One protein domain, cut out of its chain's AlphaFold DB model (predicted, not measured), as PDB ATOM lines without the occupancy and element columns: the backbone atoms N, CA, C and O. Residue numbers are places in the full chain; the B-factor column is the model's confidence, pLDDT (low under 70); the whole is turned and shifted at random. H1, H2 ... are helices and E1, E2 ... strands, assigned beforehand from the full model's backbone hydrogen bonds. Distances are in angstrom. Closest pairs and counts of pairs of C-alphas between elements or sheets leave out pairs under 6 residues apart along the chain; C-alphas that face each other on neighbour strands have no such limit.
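Overview. This is residues 59 to 135 of the 135 residues of the protein "Ribonuclease P" of Aureobasidium pullulans (UniProt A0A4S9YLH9). A long, twisted hairpin of two strands, E2 and E3, makes the longest axis; toward one end E1 pairs with E3, and H1 covers one face of this three-stranded part. The hairpin's other end runs out into a long loop whose residues 107 to 115 stick out. The printed part has 77 residues, with one named helix and three named strands in the order E1, H1, E2, E3; the sheet, E1 - E3 - E2, is antiparallel, and the class is mixed, helices and strands. The whole is extended, with a radius of gyration of the C-alphas of 20.9 A and spans of 67 by 16 by 13 A.

Along the chain. E3, residues 119 to 133, is 41.9 A long and ends at C-alpha 133 (15.908, -11.002, 38.649). E2, residues 84 to 98, is 40.5 A long. E1, residues 59 to 64, is 16.6 A long and begins at C-alpha 59 (18.303, -4.927, 31.758). H1, residues 67 to 79, is 18.4 A long.

Arrangement. The sheet is twisted; E2 bends by 59 degrees at residue 87, E3 by 54 degrees at residue 122. In the hairpin E2 and E3, N 91 and O 126 are 2.8 A apart, within hydrogen-bond range. E1 is antiparallel to E3, with N 61 and O 129 at 2.8 A. H1 is on the sheet at a height of 7.9 A, over E1 and E3, along the strands at 19 degrees to E1 on the local plane; this makes two layers, a helix on one face of a sheet. The closest C-alphas of H1 and E3, Ile 68 and Ile 127, are 6.4 A apart. E1, H1 and E2 form a split strand-helix-strand unit, two strands running the same way with E3 between them, and its crossover is right-handed. Every O i to N i+4 pair in H1 is within hydrogen-bond range.

Size, cuts and confidence. The C-alphas farthest apart, Asp 111 and Ala 135, are 67.5 A apart. The printed part has no cut. The link E2 to E3 is long, 20 residues. The model's pLDDT is under 70 at residues 103 to 116 and 135.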
ATOM      1  N   ILE A  59      17.595  -4.942  33.027       94.19
ATOM      2  CA  ILE A  59      18.303  -4.927  31.758       94.19
ATOM      3  C   ILE A  59      17.280  -4.744  30.648       94.19
ATOM      4  O   ILE A  59      16.425  -5.600  30.431       94.19
ATOM      5  N   VAL A  60      17.401  -3.635  29.919       95.00
ATOM      6  CA  VAL A  60      16.501  -3.310  28.811       95.00
ATOM      7  C   VAL A  60      17.116  -3.748  27.487       95.00
ATOM      8  O   VAL A  60      18.143  -3.224  27.048       95.00
ATOM      9  N   LEU A  61      16.469  -4.692  26.810       95.31
ATOM     10  CA  LEU A  61      16.776  -5.052  25.432       95.31
ATOM     11  C   LEU A  61      15.847  -4.282  24.499       95.31
ATOM     12  O   LEU A  61      14.638  -4.498  24.501       95.31
ATOM     13  N   LYS A  62      16.419  -3.411  23.668       95.94
ATOM     14  CA  LYS A  62      15.674  -2.688  22.635       95.94
ATOM     15  C   LYS A  62      15.886  -3.338  21.273       95.94
ATOM     16  O   LYS A  62      17.014  -3.667  20.906       95.94
ATOM     17  N   GLY A  63      14.803  -3.526  20.527       96.44
ATOM     18  CA  GLY A  63      14.830  -4.065  19.170       96.44
ATOM     19  C   GLY A  63      13.920  -3.272  18.243       96.44
ATOM     20  O   GLY A  63      12.803  -2.933  18.618       96.44
ATOM     21  N   THR A  64      14.385  -2.994  17.028       96.88
ATOM     22  CA  THR A  64      13.633  -2.252  16.004       96.88
ATOM     23  C   THR A  64      13.584  -3.037  14.696       96.88
ATOM     24  O   THR A  64      14.465  -3.857  14.412       96.88
ATOM     25  N   GLY A  65      12.528  -2.830  13.905       93.31
ATOM     26  CA  GLY A  65      12.357  -3.472  12.595       93.31
ATOM     27  C   GLY A  65      12.595  -4.990  12.627       93.31
ATOM     28  O   GLY A  65      12.015  -5.714  13.436       93.31
ATOM     29  N   LYS A  66      13.508  -5.490  11.780       94.94
ATOM     30  CA  LYS A  66      13.831  -6.928  11.667       94.94
ATOM     31  C   LYS A  66      14.376  -7.546  12.967       94.94
ATOM     32  O   LYS A  66      14.277  -8.759  13.155       94.94
ATOM     33  N   ALA A  67      14.934  -6.745  13.877       96.38
ATOM     34  CA  ALA A  67      15.460  -7.242  15.146       96.38
ATOM     35  C   ALA A  67      14.359  -7.598  16.161       96.38
ATOM     36  O   ALA A  67      14.638  -8.357  17.090       96.38
ATOM     37  N   ILE A  68      13.120  -7.123  15.972       97.00
ATOM     38  CA  ILE A  68      11.992  -7.384  16.883       97.00
ATOM     39  C   ILE A  68      11.748  -8.888  17.045       97.00
ATOM     40  O   ILE A  68      11.649  -9.372  18.168       97.00
ATOM     41  N   ALA A  69      11.748  -9.659  15.952       96.19
ATOM     42  CA  ALA A  69      11.532 -11.110  16.007       96.19
ATOM     43  C   ALA A  69      12.584 -11.828  16.876       96.19
ATOM     44  O   ALA A  69      12.273 -12.723  17.667       96.19
ATOM     45  N   LYS A  70      13.847 -11.395  16.774       95.25
ATOM     46  CA  LYS A  70      14.944 -11.939  17.582       95.25
ATOM     47  C   LYS A  70      14.848 -11.497  19.040       95.25
ATOM     48  O   LYS A  70      15.117 -12.303  19.925       95.25
ATOM     49  N   ALA A  71      14.461 -10.248  19.290       96.06
ATOM     50  CA  ALA A  71      14.234  -9.722  20.631       96.06
ATOM     51  C   ALA A  71      13.115 -10.504  21.343       96.06
ATOM     52  O   ALA A  71      13.329 -11.007  22.441       96.06
ATOM     53  N   MET A  72      11.984 -10.736  20.667       96.31
ATOM     54  CA  MET A  72      10.883 -11.568  21.171       96.31
ATOM     55  C   MET A  72      11.312 -13.004  21.475       96.31
ATOM     56  O   MET A  72      10.950 -13.554  22.511       96.31
ATOM     57  N   SER A  73      12.141 -13.604  20.616       96.06
ATOM     58  CA  SER A  73      12.678 -14.950  20.862       96.06
ATOM     59  C   SER A  73      13.538 -15.006  22.134       96.06
ATOM     60  O   SER A  73      13.507 -15.996  22.861       96.06
ATOM     61  N   LEU A  74      14.300 -13.942  22.422       95.12
ATOM     62  CA  LEU A  74      15.066 -13.826  23.667       95.12
ATOM     63  C   LEU A  74      14.152 -13.627  24.879       95.12
ATOM     64  O   LEU A  74      14.393 -14.259  25.903       95.12
ATOM     65  N   ALA A  75      13.115 -12.793  24.756       96.00
ATOM     66  CA  ALA A  75      12.128 -12.587  25.814       96.00
ATOM     67  C   ALA A  75      11.453 -13.905  26.205       96.00
ATOM     68  O   ALA A  75      11.433 -14.248  27.381       96.00
ATOM     69  N   LEU A  76      10.998 -14.684  25.219       96.19
ATOM     70  CA  LEU A  76      10.374 -15.987  25.452       96.19
ATOM     71  C   LEU A  76      11.326 -16.959  26.161       96.19
ATOM     72  O   LEU A  76      10.929 -17.644  27.098       96.19
ATOM     73  N   TRP A  77      12.595 -17.000  25.743       95.44
ATOM     74  CA  TRP A  77      13.591 -17.861  26.385       95.44
ATOM     75  C   TRP A  77      13.854 -17.473  27.848       95.44
ATOM     76  O   TRP A  77      14.066 -18.348  28.684       95.44
ATOM     77  N   LEU A  78      13.855 -16.171  28.157       94.69
ATOM     78  CA  LEU A  78      14.025 -15.668  29.523       94.69
ATOM     79  C   LEU A  78      12.777 -15.921  30.374       94.69
ATOM     80  O   LEU A  78      12.911 -16.360  31.506       94.69
ATOM     81  N   GLN A  79      11.585 -15.723  29.810       95.00
ATOM     82  CA  GLN A  79      10.302 -15.936  30.483       95.00
ATOM     83  C   GLN A  79      10.092 -17.393  30.920       95.00
ATOM     84  O   GLN A  79       9.441 -17.657  31.922       95.00
ATOM     85  N   GLN A  80      10.638 -18.359  30.176       95.62
ATOM     86  CA  GLN A  80      10.550 -19.782  30.523       95.62
ATOM     87  C   GLN A  80      11.339 -20.160  31.785       95.62
ATOM     88  O   GLN A  80      11.256 -21.302  32.238       95.62
ATOM     89  N   ARG A  81      12.133 -19.240  32.336       94.19
ATOM     90  CA  ARG A  81      12.969 -19.476  33.505       94.19
ATOM     91  C   ARG A  81      12.395 -18.770  34.716       94.19
ATOM     92  O   ARG A  81      12.078 -17.591  34.658       94.19
ATOM     93  N   VAL A  82      12.368 -19.485  35.834       92.38
ATOM     94  CA  VAL A  82      11.913 -18.954  37.127       92.38
ATOM     95  C   VAL A  82      12.840 -17.881  37.693       92.38
ATOM     96  O   VAL A  82      12.442 -17.153  38.586       92.38
ATOM     97  N   GLU A  83      14.067 -17.778  37.179       91.50
ATOM     98  CA  GLU A  83      15.074 -16.830  37.660       91.50
ATOM     99  C   GLU A  83      14.823 -15.382  37.205       91.50
ATOM    100  O   GLU A  83      15.480 -14.469  37.706       91.50
ATOM    101  N   TYR A  84      13.933 -15.161  36.230       93.31
ATOM    102  CA  TYR A  84      13.771 -13.862  35.580       93.31
ATOM    103  C   TYR A  84      12.318 -13.406  35.535       93.31
ATOM    104  O   TYR A  84      11.422 -14.159  35.163       93.31
ATOM    105  N   ASN A  85      12.123 -12.118  35.792       93.12
ATOM    106  CA  ASN A  85      10.898 -11.401  35.475       93.12
ATOM    107  C   ASN A  85      11.079 -10.669  34.142       93.12
ATOM    108  O   ASN A  85      12.111 -10.039  33.901       93.12
ATOM    109  N   VAL A  86      10.081 -10.768  33.257       94.81
ATOM    110  CA  VAL A  86      10.127 -10.169  31.916       94.81
ATOM    111  C   VAL A  86       8.909  -9.278  31.701       94.81
ATOM    112  O   VAL A  86       7.774  -9.748  31.755       94.81
ATOM    113  N   ARG A  87       9.150  -8.003  31.393       95.12
ATOM    114  CA  ARG A  87       8.131  -7.018  31.007       95.12
ATOM    115  C   ARG A  87       8.427  -6.508  29.601       95.12
ATOM    116  O   ARG A  87       9.583  -6.357  29.218       95.12
ATOM    117  N   ILE A  88       7.389  -6.275  28.804       96.31
ATOM    118  CA  ILE A  88       7.527  -5.867  27.403       96.31
ATOM    119  C   ILE A  88       6.726  -4.595  27.169       96.31
ATOM    120  O   ILE A  88       5.558  -4.522  27.537       96.31
ATOM    121  N   GLU A  89       7.342  -3.631  26.495       97.00
ATOM    122  CA  GLU A  89       6.692  -2.411  26.034       97.00
ATOM    123  C   GLU A  89       6.956  -2.184  24.549       97.00
ATOM    124  O   GLU A  89       8.031  -2.480  24.021       97.00
ATOM    125  N   THR A  90       5.966  -1.629  23.861       97.44
ATOM    126  CA  THR A  90       6.081  -1.203  22.466       97.44
ATOM    127  C   THR A  90       6.255   0.305  22.392       97.44
ATOM    128  O   THR A  90       5.715   1.039  23.213       97.44
ATOM    129  N   GLY A  91       6.947   0.783  21.368       96.50
ATOM    130  CA  GLY A  91       7.070   2.208  21.095       96.50
ATOM    131  C   GLY A  91       7.455   2.484  19.649       96.50
ATOM    132  O   GLY A  91       7.492   1.580  18.813       96.50
ATOM    133  N   THR A  92       7.792   3.738  19.375       96.25
ATOM    134  CA  THR A  92       8.229   4.211  18.060       96.25
ATOM    135  C   THR A  92       9.500   5.034  18.232       96.25
ATOM    136  O   THR A  92       9.618   5.796  19.187       96.25
ATOM    137  N   VAL A  93      10.455   4.874  17.318       95.75
ATOM    138  CA  VAL A  93      11.697   5.654  17.265       95.75
ATOM    139  C   VAL A  93      11.794   6.369  15.920       95.75
ATOM    140  O   VAL A  93      11.394   5.807  14.901       95.75
ATOM    141  N   GLY A  94      12.302   7.603  15.914       95.88
ATOM    142  CA  GLY A  94      12.669   8.323  14.695       95.88
ATOM    143  C   GLY A  94      14.138   8.075  14.352       95.88
ATOM    144  O   GLY A  94      15.001   8.219  15.214       95.88
ATOM    145  N   ALA A  95      14.413   7.689  13.112       94.44
ATOM    146  CA  ALA A  95      15.740   7.683  12.511       94.44
ATOM    147  C   ALA A  95      15.857   8.899  11.589       94.44
ATOM    148  O   ALA A  95      14.916   9.191  10.852       94.44
ATOM    149  N   ILE A  96      16.981   9.604  11.659       94.81
ATOM    150  CA  ILE A  96      17.301  10.728  10.779       94.81
ATOM    151  C   ILE A  96      18.329  10.193   9.789       94.81
ATOM    152  O   ILE A  96      19.411   9.784  10.204       94.81
ATOM    153  N   ASP A  97      17.939  10.111   8.523       92.25
ATOM    154  CA  ASP A  97      18.773   9.628   7.428       92.25
ATOM    155  C   ASP A  97      19.139  10.834   6.541       92.25
ATOM    156  O   ASP A  97      18.248  11.593   6.151       92.25
ATOM    157  N   ASP A  98      20.420  11.018   6.219       92.44
ATOM    158  CA  ASP A  98      20.864  12.071   5.294       92.44
ATOM    159  C   ASP A  98      20.483  11.722   3.849       92.44
ATOM    160  O   ASP A  98      20.507  10.552   3.448       92.44
ATOM    161  N   ILE A  99      20.133  12.736   3.061       88.12
ATOM    162  CA  ILE A  99      19.837  12.610   1.634       88.12
ATOM    163  C   ILE A  99      20.974  13.275   0.864       88.12
ATOM    164  O   ILE A  99      21.180  14.479   0.961       88.12
ATOM    165  N   ILE A 100      21.707  12.478   0.087       84.19
ATOM    166  CA  ILE A 100      22.730  12.982  -0.832       84.19
ATOM    167  C   ILE A 100      22.086  13.059  -2.221       84.19
ATOM    168  O   ILE A 100      21.699  12.004  -2.741       84.19
ATOM    169  N   PRO A 101      21.929  14.259  -2.807       73.81
ATOM    170  CA  PRO A 101      21.439  14.390  -4.172       73.81
ATOM    171  C   PRO A 101      22.438  13.763  -5.162       73.81
ATOM    172  O   PRO A 101      23.642  13.712  -4.889       73.81
ATOM    173  N   PRO A 102      21.963  13.216  -6.291       75.06
ATOM    174  CA  PRO A 102      22.844  12.669  -7.315       75.06
ATOM    175  C   PRO A 102      23.706  13.775  -7.949       75.06
ATOM    176  O   PRO A 102      23.240  14.885  -8.196       75.06
ATOM    177  N   GLU A 103      24.976  13.464  -8.235       68.75
ATOM    178  CA  GLU A 103      25.919  14.414  -8.844       68.75
ATOM    179  C   GLU A 103      25.387  14.924 -10.201       68.75
ATOM    180  O   GLU A 103      25.208  14.143 -11.137       68.75
ATOM    181  N   GLY A 104      25.162  16.241 -10.310       61.28
ATOM    182  CA  GLY A 104      24.755  16.921 -11.549       61.28
ATOM    183  C   GLY A 104      23.349  17.534 -11.559       61.28
ATOM    184  O   GLY A 104      23.021  18.235 -12.513       61.28
ATOM    185  N   GLU A 105      22.533  17.324 -10.520       55.12
ATOM    186  CA  GLU A 105      21.204  17.957 -10.381       55.12
ATOM    187  C   GLU A 105      21.239  19.282  -9.595       55.12
ATOM    188  O   GLU A 105      20.284  20.059  -9.652       55.12
ATOM    189  N   ASP A 106      22.370  19.596  -8.952       53.69
ATOM    190  CA  ASP A 106      22.552  20.802  -8.133       53.69
ATOM    191  C   ASP A 106      22.350  22.106  -8.921       53.69
ATOM    192  O   ASP A 106      21.905  23.099  -8.354       53.69
ATOM    193  N   GLU A 107      22.651  22.124 -10.224       51.97
ATOM    194  CA  GLU A 107      22.516  23.325 -11.062       51.97
ATOM    195  C   GLU A 107      21.153  23.430 -11.768       51.97
ATOM    196  O   GLU A 107      20.749  24.531 -12.130       51.97
ATOM    197  N   GLN A 108      20.428  22.319 -11.959       49.00
ATOM    198  CA  GLN A 108      19.133  22.316 -12.664       49.00
ATOM    199  C   GLN A 108      17.934  22.430 -11.715       49.00
ATOM    200  O   GLN A 108      16.919  23.005 -12.095       49.00
ATOM    201  N   MET A 109      18.045  21.948 -10.473       50.00
ATOM    202  CA  MET A 109      16.941  22.000  -9.501       50.00
ATOM    203  C   MET A 109      16.877  23.307  -8.698       50.00
ATOM    204  O   MET A 109      15.847  23.605  -8.100       50.00
ATOM    205  N   GLN A 110      17.928  24.138  -8.741       50.91
ATOM    206  CA  GLN A 110      17.882  25.501  -8.188       50.91
ATOM    207  C   GLN A 110      16.934  26.435  -8.966       50.91
ATOM    208  O   GLN A 110      16.502  27.444  -8.414       50.91
ATOM    209  N   ASP A 111      16.584  26.107 -10.218       51.66
ATOM    210  CA  ASP A 111      15.742  26.949 -11.088       51.66
ATOM    211  C   ASP A 111      14.230  26.644 -10.947       51.66
ATOM    212  O   ASP A 111      13.391  27.467 -11.314       51.66
ATOM    213  N   GLU A 112      13.852  25.497 -10.355       54.25
ATOM    214  CA  GLU A 112      12.443  25.069 -10.197       54.25
ATOM    215  C   GLU A 112      11.881  25.187  -8.760       54.25
ATOM    216  O   GLU A 112      10.702  24.924  -8.533       54.25
ATOM    217  N   GLY A 113      12.665  25.672  -7.790       53.59
ATOM    218  CA  GLY A 113      12.163  26.071  -6.463       53.59
ATOM    219  C   GLY A 113      11.763  24.933  -5.512       53.59
ATOM    220  O   GLY A 113      11.130  25.200  -4.488       53.59
ATOM    221  N   GLU A 114      12.118  23.681  -5.811       58.81
ATOM    222  CA  GLU A 114      11.946  22.556  -4.886       58.81
ATOM    223  C   GLU A 114      13.238  22.297  -4.090       58.81
ATOM    224  O   GLU A 114      14.140  21.587  -4.531       58.81
ATOM    225  N   ASP A 115      13.308  22.842  -2.872       67.06
ATOM    226  CA  ASP A 115      14.361  22.538  -1.897       67.06
ATOM    227  C   ASP A 115      14.270  21.061  -1.429       67.06
ATOM    228  O   ASP A 115      13.634  20.753  -0.422       67.06
ATOM    229  N   ILE A 116      14.877  20.119  -2.162       68.31
ATOM    230  CA  ILE A 116      16.000  19.309  -1.642       68.31
ATOM    231  C   ILE A 116      16.157  19.146  -0.115       68.31
ATOM    232  O   ILE A 116      17.148  19.681   0.378       68.31
ATOM    233  N   PRO A 117      15.309  18.459   0.692       77.62
ATOM    234  CA  PRO A 117      15.613  18.325   2.118       77.62
ATOM    235  C   PRO A 117      16.914  17.538   2.346       77.62
ATOM    236  O   PRO A 117      17.008  16.374   1.961       77.62
ATOM    237  N   GLU A 118      17.880  18.149   3.041       82.19
ATOM    238  CA  GLU A 118      19.186  17.545   3.382       82.19
ATOM    239  C   GLU A 118      19.061  16.260   4.223       82.19
ATOM    240  O   GLU A 118      19.900  15.363   4.149       82.19
ATOM    241  N   SER A 119      17.992  16.136   5.017       90.06
ATOM    242  CA  SER A 119      17.743  14.966   5.863       90.06
ATOM    243  C   SER A 119      16.269  14.568   5.859       90.06
ATOM    244  O   SER A 119      15.363  15.401   5.799       90.06
ATOM    245  N   ARG A 120      16.008  13.267   6.019       90.56
ATOM    246  CA  ARG A 120      14.667  12.690   6.160       90.56
ATOM    247  C   ARG A 120      14.510  11.965   7.485       90.56
ATOM    248  O   ARG A 120      15.295  11.091   7.839       90.56
ATOM    249  N   ILE A 121      13.404  12.250   8.173       94.06
ATOM    250  CA  ILE A 121      12.998  11.499   9.363       94.06
ATOM    251  C   ILE A 121      12.138  10.302   8.947       94.06
ATOM    252  O   ILE A 121      11.119  10.445   8.266       94.06
ATOM    253  N   ARG A 122      12.520   9.107   9.396       93.94
ATOM    254  CA  ARG A 122      11.771   7.858   9.234       93.94
ATOM    255  C   ARG A 122      11.429   7.274  10.595       93.94
ATOM    256  O   ARG A 122      12.304   7.047  11.422       93.94
ATOM    257  N   TYR A 123      10.159   6.952  10.807       95.50
ATOM    258  CA  TYR A 123       9.714   6.307  12.037       95.50
ATOM    259  C   TYR A 123       9.728   4.782  11.913       95.50
ATOM    260  O   TYR A 123       9.317   4.225  10.895       95.50
ATOM    261  N   ALA A 124      10.183   4.106  12.965       95.12
ATOM    262  CA  ALA A 124      10.194   2.652  13.065       95.12
ATOM    263  C   ALA A 124       9.614   2.184  14.403       95.12
ATOM    264  O   ALA A 124       9.897   2.750  15.463       95.12
ATOM    265  N   SER A 125       8.840   1.100  14.370       96.94
ATOM    266  CA  SER A 125       8.375   0.430  15.584       96.94
ATOM    267  C   SER A 125       9.555  -0.133  16.378       96.94
ATOM    268  O   SER A 125      10.519  -0.668  15.820       96.94
ATOM    269  N   THR A 126       9.453  -0.030  17.697       97.75
ATOM    270  CA  THR A 126      10.434  -0.500  18.673       97.75
ATOM    271  C   THR A 126       9.745  -1.388  19.695       97.75
ATOM    272  O   THR A 126       8.620  -1.119  20.106       97.75
ATOM    273  N   ILE A 127      10.451  -2.417  20.146       97.75
ATOM    274  CA  ILE A 127      10.099  -3.186  21.332       97.75
ATOM    275  C   ILE A 127      11.180  -3.004  22.392       97.75
ATOM    276  O   ILE A 127      12.373  -2.974  22.072       97.75
ATOM    277  N   GLN A 128      10.763  -2.872  23.642       97.44
ATOM    278  CA  GLN A 128      11.624  -2.803  24.812       97.44
ATOM    279  C   GLN A 128      11.267  -3.977  25.717       97.44
ATOM    280  O   GLN A 128      10.114  -4.140  26.100       97.44
ATOM    281  N   ILE A 129      12.247  -4.822  26.009       96.75
ATOM    282  CA  ILE A 129      12.093  -5.974  26.894       96.75
ATOM    283  C   ILE A 129      12.909  -5.679  28.138       96.75
ATOM    284  O   ILE A 129      14.132  -5.577  28.068       96.75
ATOM    285  N   PHE A 130      12.223  -5.538  29.253       95.44
ATOM    286  CA  PHE A 130      12.785  -5.305  30.566       95.44
ATOM    287  C   PHE A 130      12.948  -6.647  31.260       95.44
ATOM    288  O   PHE A 130      12.014  -7.450  31.293       95.44
ATOM    289  N   VAL A 131      14.153  -6.906  31.758       94.94
ATOM    290  CA  VAL A 131      14.505  -8.161  32.420       94.94
ATOM    291  C   VAL A 131      15.062  -7.845  33.798       94.94
ATOM    292  O   VAL A 131      16.107  -7.202  33.899       94.94
ATOM    293  N   SER A 132      14.394  -8.332  34.835       92.31
ATOM    294  CA  SER A 132      14.832  -8.279  36.233       92.31
ATOM    295  C   SER A 132      15.081  -9.685  36.774       92.31
ATOM    296  O   SER A 132      14.613 -10.679  36.211       92.31
ATOM    297  N   ALA A 133      15.844  -9.776  37.863       88.44
ATOM    298  CA  ALA A 133      15.908 -11.002  38.649       88.44
ATOM    299  C   ALA A 133      14.539 -11.263  39.300       88.44
ATOM    300  O   ALA A 133      13.873 -10.326  39.747       88.44
ATOM    301  N   ALA A 134      14.105 -12.521  39.327       82.06
ATOM    302  CA  ALA A 134      12.934 -12.911  40.101       82.06
ATOM    303  C   ALA A 134      13.235 -12.801  41.606       82.06
ATOM    304  O   ALA A 134      14.336 -13.149  42.036       82.06
ATOM    305  N   ALA A 135      12.275 -12.266  42.365       64.19
ATOM    306  CA  ALA A 135      12.339 -12.134  43.822       64.19
ATOM    307  C   ALA A 135      11.998 -13.453  44.527       64.19
ATOM    308  O   ALA A 135      11.155 -14.204  43.981       64.19
TER     309      ALA A 135